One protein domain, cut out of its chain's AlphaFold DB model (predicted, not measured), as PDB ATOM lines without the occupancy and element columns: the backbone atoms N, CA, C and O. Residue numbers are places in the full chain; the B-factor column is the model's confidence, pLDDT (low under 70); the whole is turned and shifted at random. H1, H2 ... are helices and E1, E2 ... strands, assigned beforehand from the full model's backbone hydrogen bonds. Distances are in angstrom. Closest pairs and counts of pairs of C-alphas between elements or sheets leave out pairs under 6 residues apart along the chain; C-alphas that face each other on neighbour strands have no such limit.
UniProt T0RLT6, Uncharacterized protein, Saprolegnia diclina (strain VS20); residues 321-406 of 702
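What this domain is: This is residues 321 to 406 of the 702 residues of an uncharacterized protein of Saprolegnia diclina (strain VS20) (UniProt T0RLT6). A long helix, H2, lies along a narrow antiparallel sheet, over its inner strand E2, and H1 slants steeply away from the beginning of H2. The 86 printed residues include H1, E1, E2, E3, H2 in turn; the class is mixed, and E1 E2 E3, in sheet order, form a meander, each strand the antiparallel neighbour of the one before. The whole is only just loose, close to compact, radius of gyration 14.6 A, spanning 46 by 33 by 18 A.

How they stand to each other: H1, residues 321 to 338, touches H2, residues 382 to 405, with residues 330 to 334 alone, at a steep tilt of 60 degrees, opposite ways; the closest C-alphas, Val 330 and Arg 383, are 6.0 A apart. E1, residues 348 to 351, and E2, residues 358 to 367, form a hairpin, N 349 and O 360 at 2.8 A. E2 and E3, residues 370 to 375, form another, N 365 and O 372 at 2.8 A. H1 only grazes the sheet; H2 is on it, height 8.7 A. Every O i to N i+4 pair is within hydrogen-bond range in H1, 18 of 20 in H2.

Where its parts are: H1 begins at C-alpha 321 (-6.131, 0.669, 28.437); H2, 34.4 A long, ends at C-alpha 405 (-32.007, -17.177, 31.501).

The domain as a whole: The printed part has no cut; 36 residues are under pLDDT 70.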
ATOM      1  N   ALA A 321      -6.336   1.239  27.110       61.62
ATOM      2  CA  ALA A 321      -6.131   0.669  28.437       61.62
ATOM      3  C   ALA A 321      -6.340  -0.855  28.461       61.62
ATOM      4  O   ALA A 321      -5.599  -1.550  29.150       61.62
ATOM      5  N   TRP A 322      -7.267  -1.409  27.668       62.09
ATOM      6  CA  TRP A 322      -7.480  -2.861  27.561       62.09
ATOM      7  C   TRP A 322      -6.337  -3.560  26.814       62.09
ATOM      8  O   TRP A 322      -5.900  -4.642  27.209       62.09
ATOM      9  N   VAL A 323      -5.795  -2.927  25.767       67.00
ATOM     10  CA  VAL A 323      -4.587  -3.417  25.079       67.00
ATOM     11  C   VAL A 323      -3.369  -3.336  26.004       67.00
ATOM     12  O   VAL A 323      -2.655  -4.328  26.150       67.00
ATOM     13  N   ALA A 324      -3.175  -2.208  26.695       71.88
ATOM     14  CA  ALA A 324      -2.097  -2.038  27.668       71.88
ATOM     15  C   ALA A 324      -2.209  -3.028  28.840       71.88
ATOM     16  O   ALA A 324      -1.207  -3.615  29.230       71.88
ATOM     17  N   TRP A 325      -3.417  -3.281  29.355       77.31
ATOM     18  CA  TRP A 325      -3.677  -4.281  30.395       77.31
ATOM     19  C   TRP A 325      -3.342  -5.699  29.923       77.31
ATOM     20  O   TRP A 325      -2.710  -6.451  30.663       77.31
ATOM     21  N   LYS A 326      -3.691  -6.068  28.682       70.69
ATOM     22  CA  LYS A 326      -3.305  -7.368  28.105       70.69
ATOM     23  C   LYS A 326      -1.794  -7.503  27.980       70.69
ATOM     24  O   LYS A 326      -1.247  -8.531  28.372       70.69
ATOM     25  N   ASP A 327      -1.125  -6.484  27.450       76.94
ATOM     26  CA  ASP A 327       0.329  -6.491  27.292       76.94
ATOM     27  C   ASP A 327       1.037  -6.525  28.660       76.94
ATOM     28  O   ASP A 327       2.009  -7.262  28.822       76.94
ATOM     29  N   GLU A 328       0.496  -5.838  29.672       80.88
ATOM     30  CA  GLU A 328       0.989  -5.846  31.054       80.88
ATOM     31  C   GLU A 328       0.752  -7.187  31.767       80.88
ATOM     32  O   GLU A 328       1.672  -7.699  32.401       80.88
ATOM     33  N   ARG A 329      -0.419  -7.830  31.619       78.25
ATOM     34  CA  ARG A 329      -0.657  -9.195  32.140       78.25
ATOM     35  C   ARG A 329       0.248 -10.218  31.460       78.25
ATOM     36  O   ARG A 329       0.842 -11.051  32.137       78.25
ATOM     37  N   VAL A 330       0.444 -10.116  30.142       77.75
ATOM     38  CA  VAL A 330       1.409 -10.953  29.406       77.75
ATOM     39  C   VAL A 330       2.839 -10.718  29.905       77.75
ATOM     40  O   VAL A 330       3.583 -11.685  30.076       77.75
ATOM     41  N   ARG A 331       3.224  -9.466  30.183       83.31
ATOM     42  CA  ARG A 331       4.537  -9.101  30.735       83.31
ATOM     43  C   ARG A 331       4.731  -9.669  32.145       83.31
ATOM     44  O   ARG A 331       5.695 -10.399  32.361       83.31
ATOM     45  N   ALA A 332       3.808  -9.398  33.066       77.19
ATOM     46  CA  ALA A 332       3.856  -9.852  34.456       77.19
ATOM     47  C   ALA A 332       3.755 -11.383  34.581       77.19
ATOM     48  O   ALA A 332       4.450 -11.993  35.391       77.19
ATOM     49  N   GLY A 333       2.946 -12.030  33.738       70.31
ATOM     50  CA  GLY A 333       2.859 -13.485  33.654       70.31
ATOM     51  C   GLY A 333       4.158 -14.124  33.163       70.31
ATOM     52  O   GLY A 333       4.640 -15.083  33.764       70.31
ATOM     53  N   LEU A 334       4.782 -13.565  32.120       74.69
ATOM     54  CA  LEU A 334       6.105 -13.999  31.660       74.69
ATOM     55  C   LEU A 334       7.212 -13.724  32.688       74.69
ATOM     56  O   LEU A 334       8.135 -14.529  32.786       74.69
ATOM     57  N   GLU A 335       7.133 -12.623  33.434       77.00
ATOM     58  CA  GLU A 335       8.065 -12.268  34.510       77.00
ATOM     59  C   GLU A 335       7.948 -13.235  35.698       77.00
ATOM     60  O   GLU A 335       8.956 -13.781  36.135       77.00
ATOM     61  N   ALA A 336       6.732 -13.559  36.148       67.81
ATOM     62  CA  ALA A 336       6.498 -14.563  37.189       67.81
ATOM     63  C   ALA A 336       7.061 -15.944  36.803       67.81
ATOM     64  O   ALA A 336       7.760 -16.579  37.594       67.81
ATOM     65  N   LEU A 337       6.815 -16.389  35.564       66.88
ATOM     66  CA  LEU A 337       7.342 -17.657  35.044       66.88
ATOM     67  C   LEU A 337       8.879 -17.637  34.880       66.88
ATOM     68  O   LEU A 337       9.528 -18.663  35.075       66.88
ATOM     69  N   GLN A 338       9.483 -16.487  34.554       70.62
ATOM     70  CA  GLN A 338      10.947 -16.313  34.524       70.62
ATOM     71  C   GLN A 338      11.563 -16.320  35.928       70.62
ATOM     72  O   GLN A 338      12.630 -16.901  36.119       70.62
ATOM     73  N   ASN A 339      10.855 -15.766  36.912       67.38
ATOM     74  CA  ASN A 339      11.221 -15.783  38.330       67.38
ATOM     75  C   ASN A 339      10.962 -17.146  39.011       67.38
ATOM     76  O   ASN A 339      11.135 -17.273  40.221       67.38
ATOM     77  N   GLY A 340      10.586 -18.180  38.246       53.78
ATOM     78  CA  GLY A 340      10.495 -19.568  38.709       53.78
ATOM     79  C   GLY A 340       9.091 -20.064  39.062       53.78
ATOM     80  O   GLY A 340       8.963 -21.197  39.526       53.78
ATOM     81  N   ALA A 341       8.035 -19.275  38.836       55.16
ATOM     82  CA  ALA A 341       6.669 -19.749  39.041       55.16
ATOM     83  C   ALA A 341       6.319 -20.892  38.065       55.16
ATOM     84  O   ALA A 341       6.593 -20.823  36.868       55.16
ATOM     85  N   ILE A 342       5.675 -21.946  38.576       62.53
ATOM     86  CA  ILE A 342       5.223 -23.111  37.783       62.53
ATOM     87  C   ILE A 342       3.953 -22.772  36.972       62.53
ATOM     88  O   ILE A 342       3.672 -23.360  35.925       62.53
ATOM     89  N   MET A 343       3.189 -21.798  37.463       74.19
ATOM     90  CA  MET A 343       1.948 -21.280  36.901       74.19
ATOM     91  C   MET A 343       1.941 -19.761  37.083       74.19
ATOM     92  O   MET A 343       2.396 -19.262  38.111       74.19
ATOM     93  N   SER A 344       1.444 -19.020  36.097       79.75
ATOM     94  CA  SER A 344       1.315 -17.565  36.183       79.75
ATOM     95  C   SER A 344       0.085 -17.123  36.997       79.75
ATOM     96  O   SER A 344      -0.837 -17.920  37.197       79.75
ATOM     97  N   PRO A 345      -0.015 -15.828  37.364       77.06
ATOM     98  CA  PRO A 345      -1.228 -15.242  37.951       77.06
ATOM     99  C   PRO A 345      -2.476 -15.263  37.047       77.06
ATOM    100  O   PRO A 345      -3.550 -14.881  37.499       77.06
ATOM    101  N   ASP A 346      -2.356 -15.671  35.776       73.56
ATOM    102  CA  ASP A 346      -3.486 -15.926  34.866       73.56
ATOM    103  C   ASP A 346      -3.895 -17.413  34.842       73.56
ATOM    104  O   ASP A 346      -4.733 -17.819  34.036       73.56
ATOM    105  N   GLY A 347      -3.289 -18.269  35.672       71.94
ATOM    106  CA  GLY A 347      -3.512 -19.715  35.634       71.94
ATOM    107  C   GLY A 347      -2.994 -20.367  34.347       71.94
ATOM    108  O   GLY A 347      -3.665 -21.234  33.786       71.94
ATOM    109  N   ILE A 348      -1.845 -19.902  33.840       74.94
ATOM    110  CA  ILE A 348      -1.171 -20.454  32.656       74.94
ATOM    111  C   ILE A 348       0.137 -21.109  33.093       74.94
ATOM    112  O   ILE A 348       1.025 -20.465  33.652       74.94
ATOM    113  N   HIS A 349       0.259 -22.399  32.816       74.88
ATOM    114  CA  HIS A 349       1.439 -23.206  33.083       74.88
ATOM    115  C   HIS A 349       2.459 -23.077  31.949       74.88
ATOM    116  O   HIS A 349       2.091 -22.910  30.779       74.88
ATOM    117  N   VAL A 350       3.743 -23.237  32.275       74.75
ATOM    118  CA  VAL A 350       4.819 -23.361  31.283       74.75
ATOM    119  C   VAL A 350       5.462 -24.743  31.350       74.75
ATOM    120  O   VAL A 350       5.884 -25.207  32.405       74.75
ATOM    121  N   ASP A 351       5.575 -25.404  30.202       70.31
ATOM    122  CA  ASP A 351       6.394 -26.600  30.025       70.31
ATOM    123  C   ASP A 351       7.587 -26.268  29.118       70.31
ATOM    124  O   ASP A 351       7.429 -25.954  27.933       70.31
ATOM    125  N   THR A 352       8.788 -26.350  29.694       67.38
ATOM    126  CA  THR A 352      10.087 -26.097  29.052       67.38
ATOM    127  C   THR A 352      10.840 -27.379  28.656       67.38
ATOM    128  O   THR A 352      11.914 -27.300  28.050       67.38
ATOM    129  N   THR A 353      10.293 -28.571  28.933       59.12
ATOM    130  CA  THR A 353      10.936 -29.880  28.667       59.12
ATOM    131  C   THR A 353      11.317 -30.067  27.198       59.12
ATOM    132  O   THR A 353      12.338 -30.683  26.886       59.12
ATOM    133  N   ARG A 354      10.542 -29.474  26.281       55.25
ATOM    134  CA  ARG A 354      10.739 -29.544  24.824       55.25
ATOM    135  C   ARG A 354      11.769 -28.540  24.282       55.25
ATOM    136  O   ARG A 354      11.886 -28.390  23.069       55.25
ATOM    137  N   ARG A 355      12.560 -27.897  25.155       51.88
ATOM    138  CA  ARG A 355      13.547 -26.821  24.887       51.88
ATOM    139  C   ARG A 355      12.951 -25.483  24.455       51.88
ATOM    140  O   ARG A 355      13.485 -24.451  24.849       51.88
ATOM    141  N   THR A 356      11.892 -25.479  23.652       61.50
ATOM    142  CA  THR A 356      11.030 -24.306  23.496       61.50
ATOM    143  C   THR A 356      10.042 -24.261  24.666       61.50
ATOM    144  O   THR A 356       9.499 -25.309  25.028       61.50
ATOM    145  N   PRO A 357       9.800 -23.090  25.284       69.31
ATOM    146  CA  PRO A 357       8.726 -22.951  26.257       69.31
ATOM    147  C   PRO A 357       7.383 -23.121  25.541       69.31
ATOM    148  O   PRO A 357       7.147 -22.534  24.486       69.31
ATOM    149  N   SER A 358       6.518 -23.952  26.108       75.19
ATOM    150  CA  SER A 358       5.167 -24.207  25.614       75.19
ATOM    151  C   SER A 358       4.164 -23.964  26.734       75.19
ATOM    152  O   SER A 358       4.400 -24.360  27.873       75.19
ATOM    153  N   TYR A 359       3.071 -23.279  26.424       79.38
ATOM    154  CA  TYR A 359       2.160 -22.704  27.413       79.38
ATOM    155  C   TYR A 359       0.802 -23.393  27.333       79.38
ATOM    156  O   TYR A 359       0.337 -23.690  26.236       79.38
ATOM    157  N   TRP A 360       0.171 -23.672  28.466       77.06
ATOM    158  CA  TRP A 360      -1.128 -24.353  28.521       77.06
ATOM    159  C   TRP A 360      -1.880 -23.968  29.797       77.06
ATOM    160  O   TRP A 360      -1.299 -23.404  30.721       77.06
ATOM    161  N   PHE A 361      -3.181 -24.230  29.838       77.31
ATOM    162  CA  PHE A 361      -4.057 -23.831  30.940       77.31
ATOM    163  C   PHE A 361      -5.217 -24.816  31.095       77.31
ATOM    164  O   PHE A 361      -5.613 -25.467  30.129       77.31
ATOM    165  N   CYS A 362      -5.802 -24.874  32.286       75.62
ATOM    166  CA  CYS A 362      -7.089 -25.527  32.515       75.62
ATOM    167  C   CYS A 362      -8.207 -24.481  32.596       75.62
ATOM    168  O   CYS A 362      -7.972 -23.358  33.048       75.62
ATOM    169  N   VAL A 363      -9.422 -24.861  32.195       69.38
ATOM    170  CA  VAL A 363     -10.656 -24.106  32.471       69.38
ATOM    171  C   VAL A 363     -11.740 -25.086  32.914       69.38
ATOM    172  O   VAL A 363     -11.867 -26.163  32.329       69.38
ATOM    173  N   ALA A 364     -12.520 -24.730  33.933       73.12
ATOM    174  CA  ALA A 364     -13.732 -25.465  34.282       73.12
ATOM    175  C   ALA A 364     -14.845 -25.115  33.284       73.12
ATOM    176  O   ALA A 364     -15.086 -23.941  33.015       73.12
ATOM    177  N   VAL A 365     -15.515 -26.122  32.726       71.56
ATOM    178  CA  VAL A 365     -16.590 -25.957  31.739       71.56
ATOM    179  C   VAL A 365     -17.881 -26.585  32.277       71.56
ATOM    180  O   VAL A 365     -17.844 -27.725  32.743       71.56
ATOM    181  N   PRO A 366     -19.035 -25.899  32.226       63.19
ATOM    182  CA  PRO A 366     -20.303 -26.440  32.705       63.19
ATOM    183  C   PRO A 366     -20.818 -27.563  31.791       63.19
ATOM    184  O   PRO A 366     -21.236 -27.332  30.654       63.19
ATOM    185  N   HIS A 367     -20.857 -28.786  32.319       63.97
ATOM    186  CA  HIS A 367     -21.455 -29.958  31.686       63.97
ATOM    187  C   HIS A 367     -22.755 -30.351  32.407       63.97
ATOM    188  O   HIS A 367     -22.803 -31.224  33.277       63.97
ATOM    189  N   GLY A 368     -23.858 -29.692  32.046       66.12
ATOM    190  CA  GLY A 368     -25.200 -30.006  32.549       66.12
ATOM    191  C   GLY A 368     -25.437 -29.578  34.002       66.12
ATOM    192  O   GLY A 368     -26.047 -28.544  34.238       66.12
ATOM    193  N   LYS A 369     -25.013 -30.389  34.979       62.94
ATOM    194  CA  LYS A 369     -25.109 -30.078  36.427       62.94
ATOM    195  C   LYS A 369     -23.764 -30.140  37.159       62.94
ATOM    196  O   LYS A 369     -23.724 -30.007  38.379       62.94
ATOM    197  N   THR A 370     -22.687 -30.386  36.429       59.28
ATOM    198  CA  THR A 370     -21.340 -30.629  36.947       59.28
ATOM    199  C   THR A 370     -20.341 -29.843  36.119       59.28
ATOM    200  O   THR A 370     -20.517 -29.720  34.910       59.28
ATOM    201  N   THR A 371     -19.291 -29.324  36.741       66.12
ATOM    202  CA  THR A 371     -18.168 -28.708  36.032       66.12
ATOM    203  C   THR A 371     -17.146 -29.773  35.630       66.12
ATOM    204  O   THR A 371     -16.756 -30.612  36.438       66.12
ATOM    205  N   GLU A 372     -16.713 -29.746  34.371       65.81
ATOM    206  CA  GLU A 372     -15.644 -30.589  33.832       65.81
ATOM    207  C   GLU A 372     -14.403 -29.725  33.577       65.81
ATOM    208  O   GLU A 372     -14.458 -28.748  32.831       65.81
ATOM    209  N   SER A 373     -13.272 -30.068  34.192       68.00
ATOM    210  CA  SER A 373     -12.002 -29.370  33.962       68.00
ATOM    211  C   SER A 373     -11.385 -29.804  32.634       68.00
ATOM    212  O   SER A 373     -10.948 -30.946  32.498       68.00
ATOM    213  N   LEU A 374     -11.311 -28.894  31.661       59.09
ATOM    214  CA  LEU A 374     -10.671 -29.141  30.370       59.09
ATOM    215  C   LEU A 374      -9.280 -28.499  30.311       59.09
ATOM    216  O   LEU A 374      -9.134 -27.277  30.381       59.09
ATOM    217  N   SER A 375      -8.260 -29.336  30.122       70.81
ATOM    218  CA  SER A 375      -6.887 -28.915  29.826       70.81
ATOM    219  C   SER A 375      -6.749 -28.533  28.352       70.81
ATOM    220  O   SER A 375      -7.111 -29.309  27.463       70.81
ATOM    221  N   SER A 376      -6.202 -27.353  28.067       69.19
ATOM    222  CA  SER A 376      -5.977 -26.890  26.697       69.19
ATOM    223  C   SER A 376      -4.759 -27.542  26.031       69.19
ATOM    224  O   SER A 376      -3.834 -28.042  26.676       69.19
ATOM    225  N   ALA A 377      -4.751 -27.526  24.694       73.00
ATOM    226  CA  ALA A 377      -3.569 -27.881  23.915       73.00
ATOM    227  C   ALA A 377      -2.420 -26.889  24.178       73.00
ATOM    228  O   ALA A 377      -2.631 -25.756  24.599       73.00
ATOM    229  N   ARG A 378      -1.180 -27.301  23.902       75.88
ATOM    230  CA  ARG A 378       0.006 -26.477  24.183       75.88
ATOM    231  C   ARG A 378       0.240 -25.422  23.100       75.88
ATOM    232  O   ARG A 378       0.455 -25.763  21.938       75.88
ATOM    233  N   TYR A 379       0.290 -24.159  23.501       72.56
ATOM    234  CA  TYR A 379       0.544 -23.001  22.646       72.56
ATOM    235  C   TYR A 379       2.042 -22.646  22.587       72.56
ATOM    236  O   TYR A 379       2.760 -22.815  23.578       72.56
ATOM    237  N   PRO A 380       2.534 -22.098  21.459       73.69
ATOM    238  CA  PRO A 380       3.926 -21.667  21.300       73.69
ATOM    239  C   PRO A 380       4.265 -20.333  21.993       73.69
ATOM    240  O   PRO A 380       5.428 -19.939  22.001       73.69
ATOM    241  N   SER A 381       3.286 -19.609  22.548       77.81
ATOM    242  CA  SER A 381       3.517 -18.350  23.268       77.81
ATOM    243  C   SER A 381       2.502 -18.131  24.393       77.81
ATOM    244  O   SER A 381       1.349 -18.557  24.296       77.81
ATOM    245  N   TYR A 382       2.933 -17.423  25.443       79.00
ATOM    246  CA  TYR A 382       2.083 -17.054  26.579       79.00
ATOM    247  C   TYR A 382       0.875 -16.225  26.135       79.00
ATOM    248  O   TYR A 382      -0.251 -16.517  26.519       79.00
ATOM    249  N   ARG A 383       1.104 -15.234  25.261       83.38
ATOM    250  CA  ARG A 383       0.057 -14.360  24.715       83.38
ATOM    251  C   ARG A 383      -1.067 -15.152  24.049       83.38
ATOM    252  O   ARG A 383      -2.228 -14.910  24.348       83.38
ATOM    253  N   LEU A 384      -0.728 -16.127  23.202       72.69
ATOM    254  CA  LEU A 384      -1.731 -16.931  22.500       72.69
ATOM    255  C   LEU A 384      -2.488 -17.866  23.458       72.69
ATOM    256  O   LEU A 384      -3.690 -18.059  23.289       72.69
ATOM    257  N   ALA A 385      -1.815 -18.403  24.484       74.69
ATOM    258  CA  ALA A 385      -2.481 -19.144  25.554       74.69
ATOM    259  C   ALA A 385      -3.468 -18.248  26.325       74.69
ATOM    260  O   ALA A 385      -4.622 -18.623  26.498       74.69
ATOM    261  N   PHE A 386      -3.046 -17.043  26.720       80.88
ATOM    262  CA  PHE A 386      -3.858 -16.078  27.465       80.88
ATOM    263  C   PHE A 386      -5.070 -15.576  26.675       80.88
ATOM    264  O   PHE A 386      -6.196 -15.644  27.162       80.88
ATOM    265  N   GLU A 387      -4.870 -15.153  25.426       77.38
ATOM    266  CA  GLU A 387      -5.951 -14.701  24.543       77.38
ATOM    267  C   GLU A 387      -6.955 -15.832  24.254       77.38
ATOM    268  O   GLU A 387      -8.162 -15.588  24.218       77.38
ATOM    269  N   THR A 388      -6.489 -17.084  24.128       74.81
ATOM    270  CA  THR A 388      -7.383 -18.242  23.945       74.81
ATOM    271  C   THR A 388      -8.103 -18.637  25.238       74.81
ATOM    272  O   THR A 388      -9.275 -19.004  25.173       74.81
ATOM    273  N   LYS A 389      -7.452 -18.534  26.405       80.88
ATOM    274  CA  LYS A 389      -8.076 -18.774  27.715       80.88
ATOM    275  C   LYS A 389      -9.212 -17.784  27.963       80.88
ATOM    276  O   LYS A 389     -10.352 -18.203  28.134       80.88
ATOM    277  N   LEU A 390      -8.920 -16.489  27.860       78.44
ATOM    278  CA  LEU A 390      -9.882 -15.413  28.096       78.44
ATOM    279  C   LEU A 390     -11.067 -15.483  27.111       78.44
ATOM    280  O   LEU A 390     -12.218 -15.285  27.498       78.44
ATOM    281  N   GLY A 391     -10.810 -15.856  25.850       74.50
ATOM    282  CA  GLY A 391     -11.856 -16.115  24.854       74.50
ATOM    283  C   GLY A 391     -12.679 -17.394  25.088       74.50
ATOM    284  O   GLY A 391     -13.790 -17.500  24.568       74.50
ATOM    285  N   LEU A 392     -12.177 -18.368  25.854       69.00
ATOM    286  CA  LEU A 392     -12.949 -19.536  26.299       69.00
ATOM    287  C   LEU A 392     -13.774 -19.211  27.547       69.00
ATOM    288  O   LEU A 392     -14.961 -19.515  27.560       69.00
ATOM    289  N   GLU A 393     -13.197 -18.530  28.535       76.88
ATOM    290  CA  GLU A 393     -13.888 -18.088  29.757       76.88
ATOM    291  C   GLU A 393     -15.068 -17.160  29.436       76.88
ATOM    292  O   GLU A 393     -16.176 -17.368  29.930       76.88
ATOM    293  N   GLN A 394     -14.895 -16.214  28.506       74.44
ATOM    294  CA  GLN A 394     -15.997 -15.380  28.013       74.44
ATOM    295  C   GLN A 394     -17.111 -16.206  27.341       74.44
ATOM    296  O   GLN A 394     -18.290 -15.881  27.469       74.44
ATOM    297  N   ARG A 395     -16.766 -17.289  26.631       66.19
ATOM    298  CA  ARG A 395     -17.749 -18.183  25.991       66.19
ATOM    299  C   ARG A 395     -18.430 -19.131  26.976       66.19
ATOM    300  O   ARG A 395     -19.543 -19.559  26.691       66.19
ATOM    301  N   ILE A 396     -17.774 -19.460  28.086       69.88
ATOM    302  CA  ILE A 396     -18.336 -20.250  29.185       69.88
ATOM    303  C   ILE A 396     -19.384 -19.417  29.919       69.88
ATOM    304  O   ILE A 396     -20.535 -19.843  29.959       69.88
ATOM    305  N   ARG A 397     -19.048 -18.179  30.316       69.75
ATOM    306  CA  ARG A 397     -20.006 -17.220  30.895       69.75
ATOM    307  C   ARG A 397     -21.257 -17.056  30.026       69.75
ATOM    308  O   ARG A 397     -22.352 -17.337  30.487       69.75
ATOM    309  N   LEU A 398     -21.102 -16.795  28.723       72.69
ATOM    310  CA  LEU A 398     -22.235 -16.696  27.779       72.69
ATOM    311  C   LEU A 398     -23.091 -17.978  27.653       72.69
ATOM    312  O   LEU A 398     -24.227 -17.918  27.177       72.69
ATOM    313  N   VAL A 399     -22.562 -19.145  28.027       66.69
ATOM    314  CA  VAL A 399     -23.295 -20.422  28.083       66.69
ATOM    315  C   VAL A 399     -23.961 -20.630  29.450       66.69
ATOM    316  O   VAL A 399     -25.010 -21.271  29.513       66.69
ATOM    317  N   GLU A 400     -23.396 -20.081  30.521       70.50
ATOM    318  CA  GLU A 400     -23.957 -20.085  31.877       70.50
ATOM    319  C   GLU A 400     -25.099 -19.069  31.990       70.50
ATOM    320  O   GLU A 400     -26.192 -19.444  32.409       70.50
ATOM    321  N   ASP A 401     -24.910 -17.849  31.480       70.88
ATOM    322  CA  ASP A 401     -25.944 -16.821  31.304       70.88
ATOM    323  C   ASP A 401     -27.162 -17.392  30.559       70.88
ATOM    324  O   ASP A 401     -28.304 -17.263  30.998       70.88
ATOM    325  N   ALA A 402     -26.923 -18.091  29.442       63.59
ATOM    326  CA  ALA A 402     -27.981 -18.713  28.649       63.59
ATOM    327  C   ALA A 402     -28.716 -19.836  29.408       63.59
ATOM    328  O   ALA A 402     -29.934 -19.956  29.284       63.59
ATOM    329  N   GLN A 403     -28.003 -20.630  30.217       63.62
ATOM    330  CA  GLN A 403     -28.600 -21.676  31.060       63.62
ATOM    331  C   GLN A 403     -29.397 -21.109  32.244       63.62
ATOM    332  O   GLN A 403     -30.377 -21.728  32.660       63.62
ATOM    333  N   GLN A 404     -29.004 -19.950  32.778       63.41
ATOM    334  CA  GLN A 404     -29.739 -19.248  33.833       63.41
ATOM    335  C   GLN A 404     -30.997 -18.548  33.294       63.41
ATOM    336  O   GLN A 404     -32.037 -18.564  33.952       63.41
ATOM    337  N   LEU A 405     -30.916 -17.953  32.099       58.94
ATOM    338  CA  LEU A 405     -32.007 -17.177  31.501       58.94
ATOM    339  C   LEU A 405     -33.123 -18.037  30.894       58.94
ATOM    340  O   LEU A 405     -34.279 -17.614  30.915       58.94
ATOM    341  N   ASP A 406     -32.816 -19.217  30.344       47.88
ATOM    342  CA  ASP A 406     -33.820 -20.034  29.657       47.88
ATOM    343  C   ASP A 406     -33.548 -21.542  29.787       47.88
ATOM    344  O   ASP A 406     -32.669 -22.109  29.136       47.88
TER     345      ASP A 406